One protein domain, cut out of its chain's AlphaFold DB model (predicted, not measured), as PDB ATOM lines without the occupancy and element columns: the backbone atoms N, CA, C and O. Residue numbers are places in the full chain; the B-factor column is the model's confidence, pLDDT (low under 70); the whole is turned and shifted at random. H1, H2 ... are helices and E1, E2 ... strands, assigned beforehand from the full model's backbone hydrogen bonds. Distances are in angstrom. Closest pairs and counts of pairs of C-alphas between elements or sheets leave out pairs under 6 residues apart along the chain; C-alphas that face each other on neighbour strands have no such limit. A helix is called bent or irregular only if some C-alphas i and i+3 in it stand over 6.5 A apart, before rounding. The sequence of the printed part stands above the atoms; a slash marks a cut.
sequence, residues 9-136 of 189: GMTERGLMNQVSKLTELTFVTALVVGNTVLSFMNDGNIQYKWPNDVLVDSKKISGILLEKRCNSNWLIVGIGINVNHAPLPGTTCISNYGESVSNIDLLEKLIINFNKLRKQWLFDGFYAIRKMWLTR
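AT A GLANCE: This is residues 9 to 136 of the 189 residues of the protein "Biotin--protein ligase" of Wolbachia endosymbiont of Glossina morsitans morsitans (UniProt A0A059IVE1). A strongly twisted, curled sheet of four strands covers one side of the later part of the long helix H1, residues 22 to 38, and the bent helix H2 folds over another side. Residues 9 to 17 of H1 stick out as an arm. The printed part has 128 residues, with H1, E1, E2, E3, E4 and H2 in that order; the class is mixed and the antiparallel sheet runs E1 - E2 - E3 - E4. The whole is compact, with a radius of gyration of the C-alphas of 15.5 A, and spans 52 by 28 by 26 A.

IN THESE COORDINATES: E1 is residues 46 to 49, E2 53 to 56, E3 59 to 67, with 24.7 A from first to last C-alpha, and E4 76 to 81. H1, residues 9 to 38, runs 43.7 A from C-alpha 9 at (102.247, 173.964, 162.558). H2, residues 103 to 134, is one helix by its hydrogen bonds but bent, with C-alphas 123 and 126 9.2 A apart; its arms are H2a, residues 103 to 123, 30.0 A, and H2b, residues 126 to 134, ending at C-alpha 134 (124.339, 194.195, 173.969).

HOW THE PARTS SIT: The strands form a meander, each the antiparallel neighbour of the one before. Within hydrogen-bond range are N 47 and O 55, 2.9 A, N 54 and O 62, 3.0 A, and N 65 and O 78, 2.9 A. H1 is on one face, making two layers, helix and sheet, at a height over the sheet of 5.9 A, over E2 and E3. H1 residues 28 to 36 touch H2a, closest C-alphas Val 32 and Asn 113, 5.4 A, opposite ways at a steep tilt of 44 degrees. H1 residues 24 to 31 touch H2b, closest C-alphas Val 28 and Ile 129, 6.3 A. H2b only grazes the sheet, with residues 133 to 134. H2a and H2b touch only at the corner, closest C-alphas Trp 121 and Ile 129, 6.4 A. Every O i to N i+4 pair is within range in H1, H2a and H2b.

THE WHOLE: The two farthest C-alphas, Gly 9 and Glu 99, are 53.7 A apart. The printed part has no cut; the link E4 to H2 is long, 21 residues. Residues 9 to 19 have pLDDT under 70.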
ATOM      1  N   GLY A   9     100.901 173.767 162.004       42.47
ATOM      2  CA  GLY A   9     102.247 173.964 162.558       42.47
ATOM      3  C   GLY A   9     103.350 174.324 161.549       42.47
ATOM      4  O   GLY A   9     104.348 174.931 161.937       42.47
ATOM      5  N   MET A  10     103.218 173.973 160.261       41.62
ATOM      6  CA  MET A  10     104.261 174.260 159.254       41.62
ATOM      7  C   MET A  10     104.205 175.705 158.737       41.62
ATOM      8  O   MET A  10     105.251 176.307 158.491       41.62
ATOM      9  N   THR A  11     103.010 176.286 158.612       52.84
ATOM     10  CA  THR A  11     102.819 177.683 158.192       52.84
ATOM     11  C   THR A  11     103.197 178.666 159.299       52.84
ATOM     12  O   THR A  11     103.904 179.636 159.026       52.84
ATOM     13  N   GLU A  12     102.825 178.382 160.552       48.44
ATOM     14  CA  GLU A  12     103.203 179.203 161.712       48.44
ATOM     15  C   GLU A  12     104.720 179.205 161.947       48.44
ATOM     16  O   GLU A  12     105.315 180.275 162.077       48.44
ATOM     17  N   ARG A  13     105.386 178.038 161.889       52.09
ATOM     18  CA  ARG A  13     106.859 177.958 161.992       52.09
ATOM     19  C   ARG A  13     107.568 178.696 160.857       52.09
ATOM     20  O   ARG A  13     108.583 179.349 161.090       52.09
ATOM     21  N   GLY A  14     107.046 178.613 159.632       54.94
ATOM     22  CA  GLY A  14     107.582 179.347 158.484       54.94
ATOM     23  C   GLY A  14     107.479 180.864 158.659       54.94
ATOM     24  O   GLY A  14     108.440 181.578 158.369       54.94
ATOM     25  N   LEU A  15     106.350 181.350 159.181       57.00
ATOM     26  CA  LEU A  15     106.132 182.766 159.475       57.00
ATOM     27  C   LEU A  15     107.015 183.249 160.636       57.00
ATOM     28  O   LEU A  15     107.678 184.276 160.498       57.00
ATOM     29  N   MET A  16     107.106 182.483 161.729       58.31
ATOM     30  CA  MET A  16     107.969 182.792 162.880       58.31
ATOM     31  C   MET A  16     109.449 182.864 162.482       58.31
ATOM     32  O   MET A  16     110.127 183.821 162.848       58.31
ATOM     33  N   ASN A  17     109.932 181.932 161.651       61.16
ATOM     34  CA  ASN A  17     111.303 181.965 161.122       61.16
ATOM     35  C   ASN A  17     111.568 183.180 160.222       61.16
ATOM     36  O   ASN A  17     112.699 183.661 160.145       61.16
ATOM     37  N   GLN A  18     110.557 183.675 159.504       61.09
ATOM     38  CA  GLN A  18     110.704 184.889 158.700       61.09
ATOM     39  C   GLN A  18     110.728 186.145 159.568       61.09
ATOM     40  O   GLN A  18     111.577 186.999 159.334       61.09
ATOM     41  N   VAL A  19     109.844 186.248 160.564       64.25
ATOM     42  CA  VAL A  19     109.805 187.381 161.503       64.25
ATOM     43  C   VAL A  19     111.102 187.460 162.308       64.25
ATOM     44  O   VAL A  19     111.706 188.526 162.356       64.25
ATOM     45  N   SER A  20     111.595 186.332 162.831       72.88
ATOM     46  CA  SER A  20     112.889 186.256 163.526       72.88
ATOM     47  C   SER A  20     114.030 186.771 162.642       72.88
ATOM     48  O   SER A  20     114.756 187.669 163.053       72.88
ATOM     49  N   LYS A  21     114.126 186.340 161.376       80.06
ATOM     50  CA  LYS A  21     115.169 186.839 160.458       80.06
ATOM     51  C   LYS A  21     115.076 188.336 160.157       80.06
ATOM     52  O   LYS A  21     116.109 188.960 159.916       80.06
ATOM     53  N   LEU A  22     113.871 188.911 160.131       85.12
ATOM     54  CA  LEU A  22     113.703 190.360 159.994       85.12
ATOM     55  C   LEU A  22     114.236 191.071 161.236       85.12
ATOM     56  O   LEU A  22     115.059 191.973 161.109       85.12
ATOM     57  N   THR A  23     113.829 190.617 162.421       89.56
ATOM     58  CA  THR A  23     114.307 191.161 163.692       89.56
ATOM     59  C   THR A  23     115.829 191.117 163.762       89.56
ATOM     60  O   THR A  23     116.453 192.158 163.947       89.56
ATOM     61  N   GLU A  24     116.444 189.961 163.507       93.69
ATOM     62  CA  GLU A  24     117.902 189.794 163.504       93.69
ATOM     63  C   GLU A  24     118.604 190.776 162.557       93.69
ATOM     64  O   GLU A  24     119.614 191.385 162.922       93.69
ATOM     65  N   LEU A  25     118.059 190.980 161.352       94.44
ATOM     66  CA  LEU A  25     118.651 191.893 160.378       94.44
ATOM     67  C   LEU A  25     118.586 193.360 160.833       94.44
ATOM     68  O   LEU A  25     119.485 194.131 160.483       94.44
ATOM     69  N   THR A  26     117.607 193.752 161.651       95.38
ATOM     70  CA  THR A  26     117.597 195.074 162.302       95.38
ATOM     71  C   THR A  26     118.832 195.255 163.189       95.38
ATOM     72  O   THR A  26     119.524 196.268 163.072       95.38
ATOM     73  N   PHE A  27     119.181 194.254 164.004       97.31
ATOM     74  CA  PHE A  27     120.378 194.291 164.855       97.31
ATOM     75  C   PHE A  27     121.670 194.302 164.032       97.31
ATOM     76  O   PHE A  27     122.570 195.095 164.314       97.31
ATOM     77  N   VAL A  28     121.751 193.475 162.980       97.75
ATOM     78  CA  VAL A  28     122.881 193.499 162.035       97.75
ATOM     79  C   VAL A  28     123.045 194.904 161.462       97.75
ATOM     80  O   VAL A  28     124.140 195.461 161.486       97.75
ATOM     81  N   THR A  29     121.953 195.501 160.990       98.12
ATOM     82  CA  THR A  29     121.963 196.830 160.372       98.12
ATOM     83  C   THR A  29     122.361 197.916 161.374       98.12
ATOM     84  O   THR A  29     123.146 198.795 161.028       98.12
ATOM     85  N   ALA A  30     121.920 197.829 162.633       98.31
ATOM     86  CA  ALA A  30     122.332 198.757 163.690       98.31
ATOM     87  C   ALA A  30     123.849 198.718 163.922       98.31
ATOM     88  O   ALA A  30     124.497 199.767 163.958       98.31
ATOM     89  N   LEU A  31     124.439 197.519 163.985       98.56
ATOM     90  CA  LEU A  31     125.893 197.358 164.082       98.56
ATOM     91  C   LEU A  31     126.616 197.925 162.852       98.56
ATOM     92  O   LEU A  31     127.656 198.570 162.994       98.56
ATOM     93  N   VAL A  32     126.068 197.713 161.650       98.69
ATOM     94  CA  VAL A  32     126.618 198.256 160.396       98.69
ATOM     95  C   VAL A  32     126.654 199.775 160.438       98.69
ATOM     96  O   VAL A  32     127.696 200.366 160.145       98.69
ATOM     97  N   VAL A  33     125.544 200.401 160.826       98.62
ATOM     98  CA  VAL A  33     125.445 201.854 160.961       98.62
ATOM     99  C   VAL A  33     126.431 202.355 162.009       98.62
ATOM    100  O   VAL A  33     127.237 203.223 161.693       98.62
ATOM    101  N   GLY A  34     126.448 201.764 163.208       98.25
ATOM    102  CA  GLY A  34     127.369 202.165 164.276       98.25
ATOM    103  C   GLY A  34     128.841 202.090 163.855       98.25
ATOM    104  O   GLY A  34     129.578 203.057 164.024       98.25
ATOM    105  N   ASN A  35     129.259 200.988 163.224       98.06
ATOM    106  CA  ASN A  35     130.630 200.827 162.719       98.06
ATOM    107  C   ASN A  35     130.972 201.823 161.601       98.06
ATOM    108  O   ASN A  35     132.121 202.244 161.465       98.06
ATOM    109  N   THR A  36     129.986 202.169 160.774       98.19
ATOM    110  CA  THR A  36     130.158 203.127 159.676       98.19
ATOM    111  C   THR A  36     130.324 204.530 160.225       98.19
ATOM    112  O   THR A  36     131.309 205.182 159.909       98.19
ATOM    113  N   VAL A  37     129.420 204.943 161.107       97.25
ATOM    114  CA  VAL A  37     129.442 206.239 161.786       97.25
ATOM    115  C   VAL A  37     130.757 206.435 162.551       97.25
ATOM    116  O   VAL A  37     131.434 207.432 162.326       97.25
ATOM    117  N   LEU A  38     131.192 205.447 163.346       95.75
ATOM    118  CA  LEU A  38     132.467 205.503 164.082       95.75
ATOM    119  C   LEU A  38     133.696 205.696 163.194       95.75
ATOM    120  O   LEU A  38     134.704 206.210 163.657       95.75
ATOM    121  N   SER A  39     133.638 205.276 161.928       95.69
ATOM    122  CA  SER A  39     134.780 205.411 161.017       95.69
ATOM    123  C   SER A  39     135.057 206.858 160.600       95.69
ATOM    124  O   SER A  39     136.092 207.109 159.989       95.69
ATOM    125  N   PHE A  40     134.140 207.778 160.902       95.75
ATOM    126  CA  PHE A  40     134.215 209.193 160.540       95.75
ATOM    127  C   PHE A  40     134.172 210.130 161.755       95.75
ATOM    128  O   PHE A  40     134.018 211.339 161.603       95.75
ATOM    129  N   MET A  41     134.269 209.577 162.962       93.94
ATOM    130  CA  MET A  41     134.227 210.333 164.207       93.94
ATOM    131  C   MET A  41     135.599 210.327 164.872       93.94
ATOM    132  O   MET A  41     136.276 209.299 164.889       93.94
ATOM    133  N   ASN A  42     135.986 211.465 165.445       91.31
ATOM    134  CA  ASN A  42     137.185 211.566 166.280       91.31
ATOM    135  C   ASN A  42     136.912 211.065 167.709       91.31
ATOM    136  O   ASN A  42     137.783 210.473 168.341       91.31
ATOM    137  N   ASP A  43     135.698 211.315 168.194       89.25
ATOM    138  CA  ASP A  43     135.159 210.961 169.509       89.25
ATOM    139  C   ASP A  43     133.645 210.709 169.348       89.25
ATOM    140  O   ASP A  43     133.033 211.199 168.399       89.25
ATOM    141  N   GLY A  44     133.045 209.931 170.241       91.31
ATOM    142  CA  GLY A  44     131.612 209.679 170.293       91.31
ATOM    143  C   GLY A  44     131.305 208.271 170.785       91.31
ATOM    144  O   GLY A  44     131.853 207.275 170.297       91.31
ATOM    145  N   ASN A  45     130.380 208.163 171.737       96.44
ATOM    146  CA  ASN A  45     129.947 206.867 172.239       96.44
ATOM    147  C   ASN A  45     128.735 206.354 171.452       96.44
ATOM    148  O   ASN A  45     127.613 206.822 171.656       96.44
ATOM    149  N   ILE A  46     128.946 205.364 170.576       98.19
ATOM    150  CA  ILE A  46     127.835 204.664 169.914       98.19
ATOM    151  C   ILE A  46     127.045 203.856 170.928       98.19
ATOM    152  O   ILE A  46     127.597 203.028 171.653       98.19
ATOM    153  N   GLN A  47     125.731 204.027 170.885       98.38
ATOM    154  CA  GLN A  47     124.787 203.224 171.644       98.38
ATOM    155  C   GLN A  47     123.665 202.751 170.722       98.38
ATOM    156  O   GLN A  47     123.271 203.446 169.784       98.38
ATOM    157  N   TYR A  48     123.132 201.566 170.991       98.31
ATOM    158  CA  TYR A  48     122.023 201.010 170.232       98.31
ATOM    159  C   TYR A  48     120.753 201.044 171.069       98.31
ATOM    160  O   TYR A  48     120.676 200.427 172.131       98.31
ATOM    161  N   LYS A  49     119.754 201.780 170.590       97.25
ATOM    162  CA  LYS A  49     118.453 201.901 171.240       97.25
ATOM    163  C   LYS A  49     117.482 200.947 170.562       97.25
ATOM    164  O   LYS A  49     117.188 201.074 169.373       97.25
ATOM    165  N   TRP A  50     116.987 199.984 171.331       96.44
ATOM    166  CA  TRP A  50     115.963 199.068 170.853       96.44
ATOM    167  C   TRP A  50     114.671 199.843 170.501       96.44
ATOM    168  O   TRP A  50     114.311 200.772 171.231       96.44
ATOM    169  N   PRO A  51     113.964 199.484 169.413       91.56
ATOM    170  CA  PRO A  51     114.267 198.361 168.522       91.56
ATOM    171  C   PRO A  51     115.197 198.689 167.347       91.56
ATOM    172  O   PRO A  51     115.750 197.769 166.752       91.56
ATOM    173  N   ASN A  52     115.362 199.956 166.971       92.94
ATOM    174  CA  ASN A  52     115.831 200.286 165.622       92.94
ATOM    175  C   ASN A  52     116.613 201.601 165.486       92.94
ATOM    176  O   ASN A  52     116.822 202.069 164.365       92.94
ATOM    177  N   ASP A  53     117.062 202.186 166.595       97.06
ATOM    178  CA  ASP A  53     117.766 203.463 166.588       97.06
ATOM    179  C   ASP A  53     119.244 203.298 166.957       97.06
ATOM    180  O   ASP A  53     119.619 202.513 167.832       97.06
ATOM    181  N   VAL A  54     120.094 204.088 166.303       98.50
ATOM    182  CA  VAL A  54     121.504 204.245 166.675       98.50
ATOM    183  C   VAL A  54     121.694 205.645 167.231       98.50
ATOM    184  O   VAL A  54     121.245 206.633 166.637       98.50
ATOM    185  N   LEU A  55     122.354 205.718 168.382       98.38
ATOM    186  CA  LEU A  55     122.635 206.950 169.101       98.38
ATOM    187  C   LEU A  55     124.144 207.206 169.150       98.38
ATOM    188  O   LEU A  55     124.936 206.263 169.144       98.38
ATOM    189  N   VAL A  56     124.518 208.480 169.252       98.00
ATOM    190  CA  VAL A  56     125.845 208.933 169.685       98.00
ATOM    191  C   VAL A  56     125.625 209.854 170.880       98.00
ATOM    192  O   VAL A  56     124.816 210.780 170.793       98.00
ATOM    193  N   ASP A  57     126.261 209.551 172.010       96.44
ATOM    194  CA  ASP A  57     126.106 210.271 173.285       96.44
ATOM    195  C   ASP A  57     124.638 210.507 173.661       96.44
ATOM    196  O   ASP A  57     124.194 211.627 173.925       96.44
ATOM    197  N   SER A  58     123.852 209.428 173.637       96.00
ATOM    198  CA  SER A  58     122.409 209.438 173.917       96.00
ATOM    199  C   SER A  58     121.541 210.277 172.961       96.00
ATOM    200  O   SER A  58     120.335 210.381 173.179       96.00
ATOM    201  N   LYS A  59     122.096 210.828 171.872       96.62
ATOM    202  CA  LYS A  59     121.344 211.538 170.821       96.62
ATOM    203  C   LYS A  59     121.214 210.681 169.574       96.62
ATOM    204  O   LYS A  59     122.178 210.069 169.122       96.62
ATOM    205  N   LYS A  60     120.032 210.661 168.966       97.50
ATOM    206  CA  LYS A  60     119.768 209.838 167.780       97.50
ATOM    207  C   LYS A  60     120.526 210.352 166.560       97.50
ATOM    208  O   LYS A  60     120.362 211.506 166.170       97.50
ATOM    209  N   ILE A  61     121.303 209.477 165.927       97.94
ATOM    210  CA  ILE A  61     121.994 209.765 164.663       97.94
ATOM    211  C   ILE A  61     121.385 209.010 163.481       97.94
ATOM    212  O   ILE A  61     121.476 209.465 162.342       97.94
ATOM    213  N   SER A  62     120.756 207.862 163.738       98.06
ATOM    214  CA  SER A  62     120.172 207.036 162.691       98.06
ATOM    215  C   SER A  62     118.937 206.285 163.166       98.06
ATOM    216  O   SER A  62     118.818 205.947 164.344       98.06
ATOM    217  N   GLY A  63     118.024 206.039 162.227       97.19
ATOM    218  CA  GLY A  63     116.905 205.116 162.379       97.19
ATOM    219  C   GLY A  63     116.908 204.082 161.256       97.19
ATOM    220  O   GLY A  63     117.292 204.381 160.119       97.19
ATOM    221  N   ILE A  64     116.475 202.870 161.592       97.06
ATOM    222  CA  ILE A  64     116.434 201.715 160.693       97.06
ATOM    223  C   ILE A  64     114.986 201.250 160.536       97.06
ATOM    224  O   ILE A  64     114.231 201.170 161.507       97.06
ATOM    225  N   LEU A  65     114.591 200.931 159.306       93.94
ATOM    226  CA  LEU A  65     113.259 200.425 158.992       93.94
ATOM    227  C   LEU A  65     113.357 199.222 158.060       93.94
ATOM    228  O   LEU A  65     113.998 199.291 157.015       93.94
ATOM    229  N   LEU A  66     112.714 198.119 158.435       90.88
ATOM    230  CA  LEU A  66     112.644 196.916 157.615       90.88
ATOM    231  C   LEU A  66     111.221 196.732 157.098       90.88
ATOM    232  O   LEU A  66     110.279 196.637 157.882       90.88
ATOM    233  N   GLU A  67     111.077 196.628 155.779       87.94
ATOM    234  CA  GLU A  67     109.786 196.438 155.123       87.94
ATOM    235  C   GLU A  67     109.807 195.221 154.202       87.94
ATOM    236  O   GLU A  67     110.537 195.164 153.206       87.94
ATOM    237  N   LYS A  68     108.948 194.248 154.507       83.75
ATOM    238  CA  LYS A  68     108.696 193.092 153.651       83.75
ATOM    239  C   LYS A  68     107.251 193.115 153.176       83.75
ATOM    240  O   LYS A  68     106.332 193.149 153.989       83.75
ATOM    241  N   ARG A  69     107.030 193.023 151.863       80.62
ATOM    242  CA  ARG A  69     105.675 192.817 151.327       80.62
ATOM    243  C   ARG A  69     105.247 191.360 151.496       80.62
ATOM    244  O   ARG A  69     106.057 190.450 151.291       80.62
ATOM    245  N   CYS A  70     103.968 191.135 151.798       76.25
ATOM    246  CA  CYS A  70     103.380 189.795 151.797       76.25
ATOM    247  C   CYS A  70     103.678 189.087 150.468       76.25
ATOM    248  O   CYS A  70     103.550 189.687 149.401       76.25
ATOM    249  N   ASN A  71     104.095 187.822 150.538       78.31
ATOM    250  CA  ASN A  71     104.441 186.982 149.384       78.31
ATOM    251  C   ASN A  71     105.609 187.490 148.514       78.31
ATOM    252  O   ASN A  71     105.782 187.025 147.389       78.31
ATOM    253  N   SER A  72     106.432 188.416 149.018       77.50
ATOM    254  CA  SER A  72     107.677 188.810 148.350       77.50
ATOM    255  C   SER A  72     108.880 188.012 148.865       77.50
ATOM    256  O   SER A  72     108.988 187.693 150.054       77.50
ATOM    257  N   ASN A  73     109.812 187.723 147.954       83.06
ATOM    258  CA  ASN A  73     111.102 187.090 148.261       83.06
ATOM    259  C   ASN A  73     112.209 188.114 148.557       83.06
ATOM    260  O   ASN A  73     113.376 187.748 148.667       83.06
ATOM    261  N   TRP A  74     111.858 189.394 148.661       82.25
ATOM    262  CA  TRP A  74     112.784 190.489 148.912       82.25
ATOM    263  C   TRP A  74     112.360 191.278 150.150       82.25
ATOM    264  O   TRP A  74     111.228 191.191 150.619       82.25
ATOM    265  N   LEU A  75     113.312 192.026 150.689       87.56
ATOM    266  CA  LEU A  75     113.176 192.861 151.872       87.56
ATOM    267  C   LEU A  75     113.837 194.200 151.566       87.56
ATOM    268  O   LEU A  75     114.917 194.223 150.974       87.56
ATOM    269  N   ILE A  76     113.202 195.291 151.981       91.12
ATOM    270  CA  ILE A  76     113.808 196.619 151.955       91.12
ATOM    271  C   ILE A  76     114.333 196.930 153.352       91.12
ATOM    272  O   ILE A  76     113.607 196.805 154.335       91.12
ATOM    273  N   VAL A  77     115.599 197.342 153.418       94.06
ATOM    274  CA  VAL A  77     116.219 197.895 154.622       94.06
ATOM    275  C   VAL A  77     116.440 199.384 154.375       94.06
ATOM    276  O   VAL A  77     117.343 199.773 153.637       94.06
ATOM    277  N   GLY A  78     115.582 200.212 154.957       96.31
ATOM    278  CA  GLY A  78     115.739 201.659 154.999       96.31
ATOM    279  C   GLY A  78     116.703 202.055 156.113       96.31
ATOM    280  O   GLY A  78     116.530 201.648 157.261       96.31
ATOM    281  N   ILE A  79     117.714 202.852 155.773       97.88
ATOM    282  CA  ILE A  79     118.709 203.371 156.715       97.88
ATOM    283  C   ILE A  79     118.760 204.887 156.539       97.88
ATOM    284  O   ILE A  79     119.201 205.376 155.501       97.88
ATOM    285  N   GLY A  80     118.308 205.632 157.547       96.69
ATOM    286  CA  GLY A  80     118.467 207.087 157.589       96.69
ATOM    287  C   GLY A  80     119.617 207.453 158.514       96.69
ATOM    288  O   GLY A  80     119.566 207.076 159.679       96.69
ATOM    289  N   ILE A  81     120.639 208.163 158.026       97.25
ATOM    290  CA  ILE A  81     121.775 208.643 158.830       97.25
ATOM    291  C   ILE A  81     121.855 210.163 158.700       97.25
ATOM    292  O   ILE A  81     121.920 210.691 157.590       97.25
ATOM    293  N   ASN A  82     121.890 210.862 159.830       97.00
ATOM    294  CA  ASN A  82     122.139 212.297 159.860       97.00
ATOM    295  C   ASN A  82     123.638 212.561 159.651       97.00
ATOM    296  O   ASN A  82     124.461 212.229 160.505       97.00
ATOM    297  N   VAL A  83     124.005 213.165 158.518       95.50
ATOM    298  CA  VAL A  83     125.418 213.371 158.143       95.50
ATOM    299  C   VAL A  83     125.908 214.762 158.537       95.50
ATOM    300  O   VAL A  83     126.736 214.885 159.433       95.50
ATOM    301  N   ASN A  84     125.351 215.802 157.913       93.25
ATOM    302  CA  ASN A  84     125.786 217.197 158.089       93.25
ATOM    303  C   ASN A  84     124.797 218.054 158.890       93.25
ATOM    304  O   ASN A  84     125.087 219.194 159.236       93.25
ATOM    305  N   HIS A  85     123.590 217.540 159.124       92.06
ATOM    306  CA  HIS A  85     122.535 218.261 159.817       92.06
ATOM    307  C   HIS A  85     121.592 217.285 160.521       92.06
ATOM    308  O   HIS A  85     121.361 216.176 160.032       92.06
ATOM    309  N   ALA A  86     121.044 217.716 161.654       93.19
ATOM    310  CA  ALA A  86     120.116 216.958 162.481       93.19
ATOM    311  C   ALA A  86     118.972 217.897 162.918       93.19
ATOM    312  O   ALA A  86     119.141 218.671 163.861       93.19
ATOM    313  N   PRO A  87     117.834 217.909 162.198       83.06
ATOM    314  CA  PRO A  87     116.830 218.969 162.338       83.06
ATOM    315  C   PRO A  87     115.897 218.799 163.544       83.06
ATOM    316  O   PRO A  87     115.125 219.704 163.850       83.06
ATOM    317  N   LEU A  88     115.911 217.638 164.205       90.50
ATOM    318  CA  LEU A  88     114.951 217.303 165.257       90.50
ATOM    319  C   LEU A  88     115.587 217.391 166.654       90.50
ATOM    320  O   LEU A  88     116.757 217.030 166.822       90.50
ATOM    321  N   PRO A  89     114.833 217.800 167.690       90.31
ATOM    322  CA  PRO A  89     115.292 217.706 169.073       90.31
ATOM    323  C   PRO A  89     115.732 216.281 169.435       90.31
ATOM    324  O   PRO A  89     115.155 215.303 168.961       90.31
ATOM    325  N   GLY A  90     116.773 216.159 170.262       91.81
ATOM    326  CA  GLY A  90     117.320 214.856 170.662       91.81
ATOM    327  C   GLY A  90     118.073 214.106 169.554       91.81
ATOM    328  O   GLY A  90     118.422 212.940 169.742       91.81
ATOM    329  N   THR A  91     118.345 214.748 168.411       96.50
ATOM    330  CA  THR A  91     119.149 214.171 167.323       96.50
ATOM    331  C   THR A  91     120.541 214.800 167.225       96.50
ATOM    332  O   THR A  91     120.804 215.871 167.771       96.50
ATOM    333  N   THR A  92     121.460 214.099 166.565       97.00
ATOM    334  CA  THR A  92     122.818 214.560 166.245       97.00
ATOM    335  C   THR A  92     123.205 214.105 164.835       97.00
ATOM    336  O   THR A  92     122.439 213.382 164.192       97.00
ATOM    337  N   CYS A  93     124.359 214.542 164.333       96.81
ATOM    338  CA  CYS A  93     124.885 214.188 163.015       96.81
ATOM    339  C   CYS A  93     126.399 213.947 163.052       96.81
ATOM    340  O   CYS A  93     127.071 214.383 163.984       96.81
ATOM    341  N   ILE A  94     126.933 213.257 162.038       96.31
ATOM    342  CA  ILE A  94     128.360 212.883 161.958       96.31
ATOM    343  C   ILE A  94     129.275 214.110 162.080       96.31
ATOM    344  O   ILE A  94     130.229 214.084 162.853       96.31
ATOM    345  N   SER A  95     128.944 215.208 161.398       95.25
ATOM    346  CA  SER A  95     129.746 216.441 161.390       95.25
ATOM    347  C   SER A  95     129.880 217.136 162.753       95.25
ATOM    348  O   SER A  95     130.677 218.057 162.882       95.25
ATOM    349  N   ASN A  96     129.115 216.732 163.776       95.56
ATOM    350  CA  ASN A  96     129.299 217.236 165.143       95.56
ATOM    351  C   ASN A  96     130.516 216.609 165.849       95.56
ATOM    352  O   ASN A  96     130.918 217.091 166.904       95.56
ATOM    353  N   TYR A  97     131.076 215.535 165.286       94.88
ATOM    354  CA  TYR A  97     132.087 214.676 165.911       94.88
ATOM    355  C   TYR A  97     133.363 214.522 165.073       94.88
ATOM    356  O   TYR A  97     134.304 213.833 165.471       94.88
ATOM    357  N   GLY A  98     133.400 215.136 163.895       88.00
ATOM    358  CA  GLY A  98     134.468 214.983 162.920       88.00
ATOM    359  C   GLY A  98     134.270 215.916 161.734       88.00
ATOM    360  O   GLY A  98     133.433 216.820 161.763       88.00
ATOM    361  N   GLU A  99     135.053 215.699 160.684       85.56
ATOM    362  CA  GLU A  99     134.910 216.458 159.443       85.56
ATOM    363  C   GLU A  99     133.635 216.067 158.682       85.56
ATOM    364  O   GLU A  99     133.040 215.008 158.895       85.56
ATOM    365  N   SER A 100     133.198 216.946 157.777       85.75
ATOM    366  CA  SER A 100     132.074 216.644 156.892       85.75
ATOM    367  C   SER A 100     132.420 215.458 155.991       85.75
ATOM    368  O   SER A 100     133.490 215.411 155.389       85.75
ATOM    369  N   VAL A 101     131.491 214.508 155.885       92.56
ATOM    370  CA  VAL A 101     131.655 213.284 155.095       92.56
ATOM    371  C   VAL A 101     130.813 213.383 153.834       92.56
ATOM    372  O   VAL A 101     129.655 213.812 153.876       92.56
ATOM    373  N   SER A 102     131.373 212.953 152.703       94.44
ATOM    374  CA  SER A 102     130.606 212.857 151.464       94.44
ATOM    375  C   SER A 102     129.638 211.668 151.507       94.44
ATOM    376  O   SER A 102     129.908 210.626 152.106       94.44
ATOM    377  N   ASN A 103     128.502 211.780 150.817       93.88
ATOM    378  CA  ASN A 103     127.542 210.673 150.741       93.88
ATOM    379  C   ASN A 103     128.140 209.415 150.089       93.88
ATOM    380  O   ASN A 103     127.696 208.309 150.393       93.88
ATOM    381  N   ILE A 104     129.125 209.577 149.198       96.56
ATOM    382  CA  ILE A 104     129.790 208.463 148.514       96.56
ATOM    383  C   ILE A 104     130.680 207.709 149.502       96.56
ATOM    384  O   ILE A 104     130.499 206.505 149.657       96.56
ATOM    385  N   ASP A 105     131.542 208.412 150.242       96.50
ATOM    386  CA  ASP A 105     132.434 207.779 151.226       96.50
ATOM    387  C   ASP A 105     131.633 207.060 152.319       96.50
ATOM    388  O   ASP A 105     131.951 205.935 152.722       96.50
ATOM    389  N   LEU A 106     130.537 207.686 152.770       97.12
ATOM    390  CA  LEU A 106     129.626 207.082 153.736       97.12
ATOM    391  C   LEU A 106     129.011 205.787 153.189       97.12
ATOM    392  O   LEU A 106     128.992 204.774 153.893       97.12
ATOM    393  N   LEU A 107     128.518 205.804 151.946       97.31
ATOM    394  CA  LEU A 107     127.900 204.645 151.304       97.31
ATOM    395  C   LEU A 107     128.906 203.509 151.091       97.31
ATOM    396  O   LEU A 107     128.594 202.355 151.392       97.31
ATOM    397  N   GLU A 108     130.111 203.815 150.612       98.19
ATOM    398  CA  GLU A 108     131.176 202.824 150.435       98.19
ATOM    399  C   GLU A 108     131.499 202.131 151.758       98.19
ATOM    400  O   GLU A 108     131.525 200.895 151.847       98.19
ATOM    401  N   LYS A 109     131.661 202.921 152.825       98.25
ATOM    402  CA  LYS A 109     131.949 202.383 154.151       98.25
ATOM    403  C   LYS A 109     130.789 201.553 154.702       98.25
ATOM    404  O   LYS A 109     131.026 200.478 155.264       98.25
ATOM    405  N   LEU A 110     129.553 202.002 154.482       98.31
ATOM    406  CA  LEU A 110     128.339 201.275 154.847       98.31
ATOM    407  C   LEU A 110     128.283 199.907 154.157       98.31
ATOM    408  O   LEU A 110     128.061 198.901 154.828       98.31
ATOM    409  N   ILE A 111     128.550 199.839 152.848       98.25
ATOM    410  CA  ILE A 111     128.544 198.589 152.064       98.25
ATOM    411  C   ILE A 111     129.619 197.616 152.563       98.25
ATOM    412  O   ILE A 111     129.351 196.417 152.714       98.25
ATOM    413  N   ILE A 112     130.829 198.109 152.842       98.56
ATOM    414  CA  ILE A 112     131.926 197.288 153.381       98.56
ATOM    415  C   ILE A 112     131.517 196.673 154.725       98.56
ATOM    416  O   ILE A 112     131.621 195.455 154.915       98.56
ATOM    417  N   ASN A 113     131.006 197.499 155.640       98.44
ATOM    418  CA  ASN A 113     130.570 197.051 156.960       98.44
ATOM    419  C   ASN A 113     129.369 196.101 156.876       98.44
ATOM    420  O   ASN A 113     129.354 195.083 157.573       98.44
ATOM    421  N   PHE A 114     128.413 196.375 155.983       97.88
ATOM    422  CA  PHE A 114     127.262 195.510 155.733       97.88
ATOM    423  C   PHE A 114     127.693 194.128 155.265       97.88
ATOM    424  O   PHE A 114     127.282 193.121 155.837       97.88
ATOM    425  N   ASN A 115     128.588 194.053 154.280       97.62
ATOM    426  CA  ASN A 115     129.096 192.777 153.792       97.62
ATOM    427  C   ASN A 115     129.835 191.984 154.875       97.62
ATOM    428  O   ASN A 115     129.669 190.764 154.947       97.62
ATOM    429  N   LYS A 116     130.623 192.654 155.722       97.88
ATOM    430  CA  LYS A 116     131.335 192.014 156.837       97.88
ATOM    431  C   LYS A 116     130.362 191.445 157.873       97.88
ATOM    432  O   LYS A 116     130.410 190.250 158.153       97.88
ATOM    433  N   LEU A 117     129.469 192.277 158.407       97.81
ATOM    434  CA  LEU A 117     128.546 191.872 159.471       97.81
ATOM    435  C   LEU A 117     127.481 190.893 158.980       97.81
ATOM    436  O   LEU A 117     127.128 189.973 159.708       97.81
ATOM    437  N   ARG A 118     127.027 191.009 157.727       95.94
ATOM    438  CA  ARG A 118     126.131 190.016 157.121       95.94
ATOM    439  C   ARG A 118     126.805 188.652 157.000       95.94
ATOM    440  O   ARG A 118     126.170 187.647 157.291       95.94
ATOM    441  N   LYS A 119     128.070 188.593 156.565       96.75
ATOM    442  CA  LYS A 119     128.820 187.325 156.511       96.75
ATOM    443  C   LYS A 119     128.962 186.714 157.902       96.75
ATOM    444  O   LYS A 119     128.727 185.522 158.048       96.75
ATOM    445  N   GLN A 120     129.291 187.538 158.897       96.38
ATOM    446  CA  GLN A 120     129.388 187.101 160.286       96.38
ATOM    447  C   GLN A 120     128.048 186.560 160.797       96.38
ATOM    448  O   GLN A 120     127.997 185.451 161.303       96.38
ATOM    449  N   TRP A 121     126.947 187.280 160.576       96.38
ATOM    450  CA  TRP A 121     125.603 186.823 160.933       96.38
ATOM    451  C   TRP A 121     125.222 185.495 160.265       96.38
ATOM    452  O   TRP A 121     124.673 184.616 160.918       96.38
ATOM    453  N   LEU A 122     125.533 185.316 158.978       94.00
ATOM    454  CA  LEU A 122     125.217 184.075 158.263       94.00
ATOM    455  C   LEU A 122     126.049 182.873 158.724       94.00
ATOM    456  O   LEU A 122     125.595 181.743 158.561       94.00
ATOM    457  N   PHE A 123     127.257 183.108 159.239       95.88
ATOM    458  CA  PHE A 123     128.173 182.048 159.653       95.88
ATOM    459  C   PHE A 123     128.066 181.737 161.153       95.88
ATOM    460  O   PHE A 123     127.886 180.581 161.521       95.88
ATOM    461  N   ASP A 124     128.110 182.766 162.003       95.06
ATOM    462  CA  ASP A 124     128.079 182.653 163.469       95.06
ATOM    463  C   ASP A 124     126.655 182.735 164.055       95.06
ATOM    464  O   ASP A 124     126.449 182.511 165.250       95.06
ATOM    465  N   GLY A 125     125.661 183.087 163.236       94.38
ATOM    466  CA  GLY A 125     124.272 183.252 163.657       94.38
ATOM    467  C   GLY A 125     124.002 184.541 164.441       94.38
ATOM    468  O   GLY A 125     124.855 185.420 164.611       94.38
ATOM    469  N   PHE A 126     122.769 184.665 164.939       95.50
ATOM    470  CA  PHE A 126     122.331 185.852 165.675       95.50
ATOM    471  C   PHE A 126     123.023 186.027 167.026       95.50
ATOM    472  O   PHE A 126     123.238 187.159 167.447       95.50
ATOM    473  N   TYR A 127     123.438 184.942 167.682       95.56
ATOM    474  CA  TYR A 127     124.108 185.011 168.983       95.56
ATOM    475  C   TYR A 127     125.305 185.981 168.979       95.56
ATOM    476  O   TYR A 127     125.433 186.818 169.876       95.56
ATOM    477  N   ALA A 128     126.147 185.930 167.939       96.81
ATOM    478  CA  ALA A 128     127.296 186.826 167.806       96.81
ATOM    479  C   ALA A 128     126.877 188.296 167.625       96.81
ATOM    480  O   ALA A 128     127.425 189.188 168.276       96.81
ATOM    481  N   ILE A 129     125.868 188.542 166.785       97.88
ATOM    482  CA  ILE A 129     125.307 189.874 166.514       97.88
ATOM    483  C   ILE A 129     124.687 190.467 167.779       97.88
ATOM    484  O   ILE A 129     125.021 191.584 168.175       97.88
ATOM    485  N   ARG A 130     123.843 189.691 168.455       97.50
ATOM    486  CA  ARG A 130     123.214 190.037 169.727       97.50
ATOM    487  C   ARG A 130     124.255 190.395 170.782       97.50
ATOM    488  O   ARG A 130     124.135 191.434 171.421       97.50
ATOM    489  N   LYS A 131     125.313 189.588 170.927       97.81
ATOM    490  CA  LYS A 131     126.403 189.866 171.874       97.81
ATOM    491  C   LYS A 131     127.072 191.207 171.576       97.81
ATOM    492  O   LYS A 131     127.248 192.004 172.490       97.81
ATOM    493  N   MET A 132     127.411 191.482 170.315       97.88
ATOM    494  CA  MET A 132     127.995 192.771 169.919       97.88
ATOM    495  C   MET A 132     127.047 193.941 170.199       97.88
ATOM    496  O   MET A 132     127.490 194.982 170.680       97.88
ATOM    497  N   TRP A 133     125.754 193.771 169.937       98.31
ATOM    498  CA  TRP A 133     124.751 194.803 170.180       98.31
ATOM    499  C   TRP A 133     124.595 195.101 171.677       98.31
ATOM    500  O   TRP A 133     124.676 196.260 172.081       98.31
ATOM    501  N   LEU A 134     124.491 194.063 172.515       98.19
ATOM    502  CA  LEU A 134     124.339 194.195 173.969       98.19
ATOM    503  C   LEU A 134     125.510 194.930 174.637       98.19
ATOM    504  O   LEU A 134     125.290 195.647 175.608       98.19
ATOM    505  N   THR A 135     126.732 194.842 174.092       97.88
ATOM    506  CA  THR A 135     127.886 195.596 174.638       97.88
ATOM    507  C   THR A 135     127.715 197.113 174.593       97.88
ATOM    508  O   THR A 135     128.403 197.825 175.319       97.88
ATOM    509  N   ARG A 136     126.823 197.613 173.733       98.00
ATOM    510  CA  ARG A 136     126.527 199.039 173.562       98.00
ATOM    511  C   ARG A 136     125.025 199.313 173.638       98.00
ATOM    512  O   ARG A 136     124.547 200.303 173.089       98.00
TER     513      ARG A 136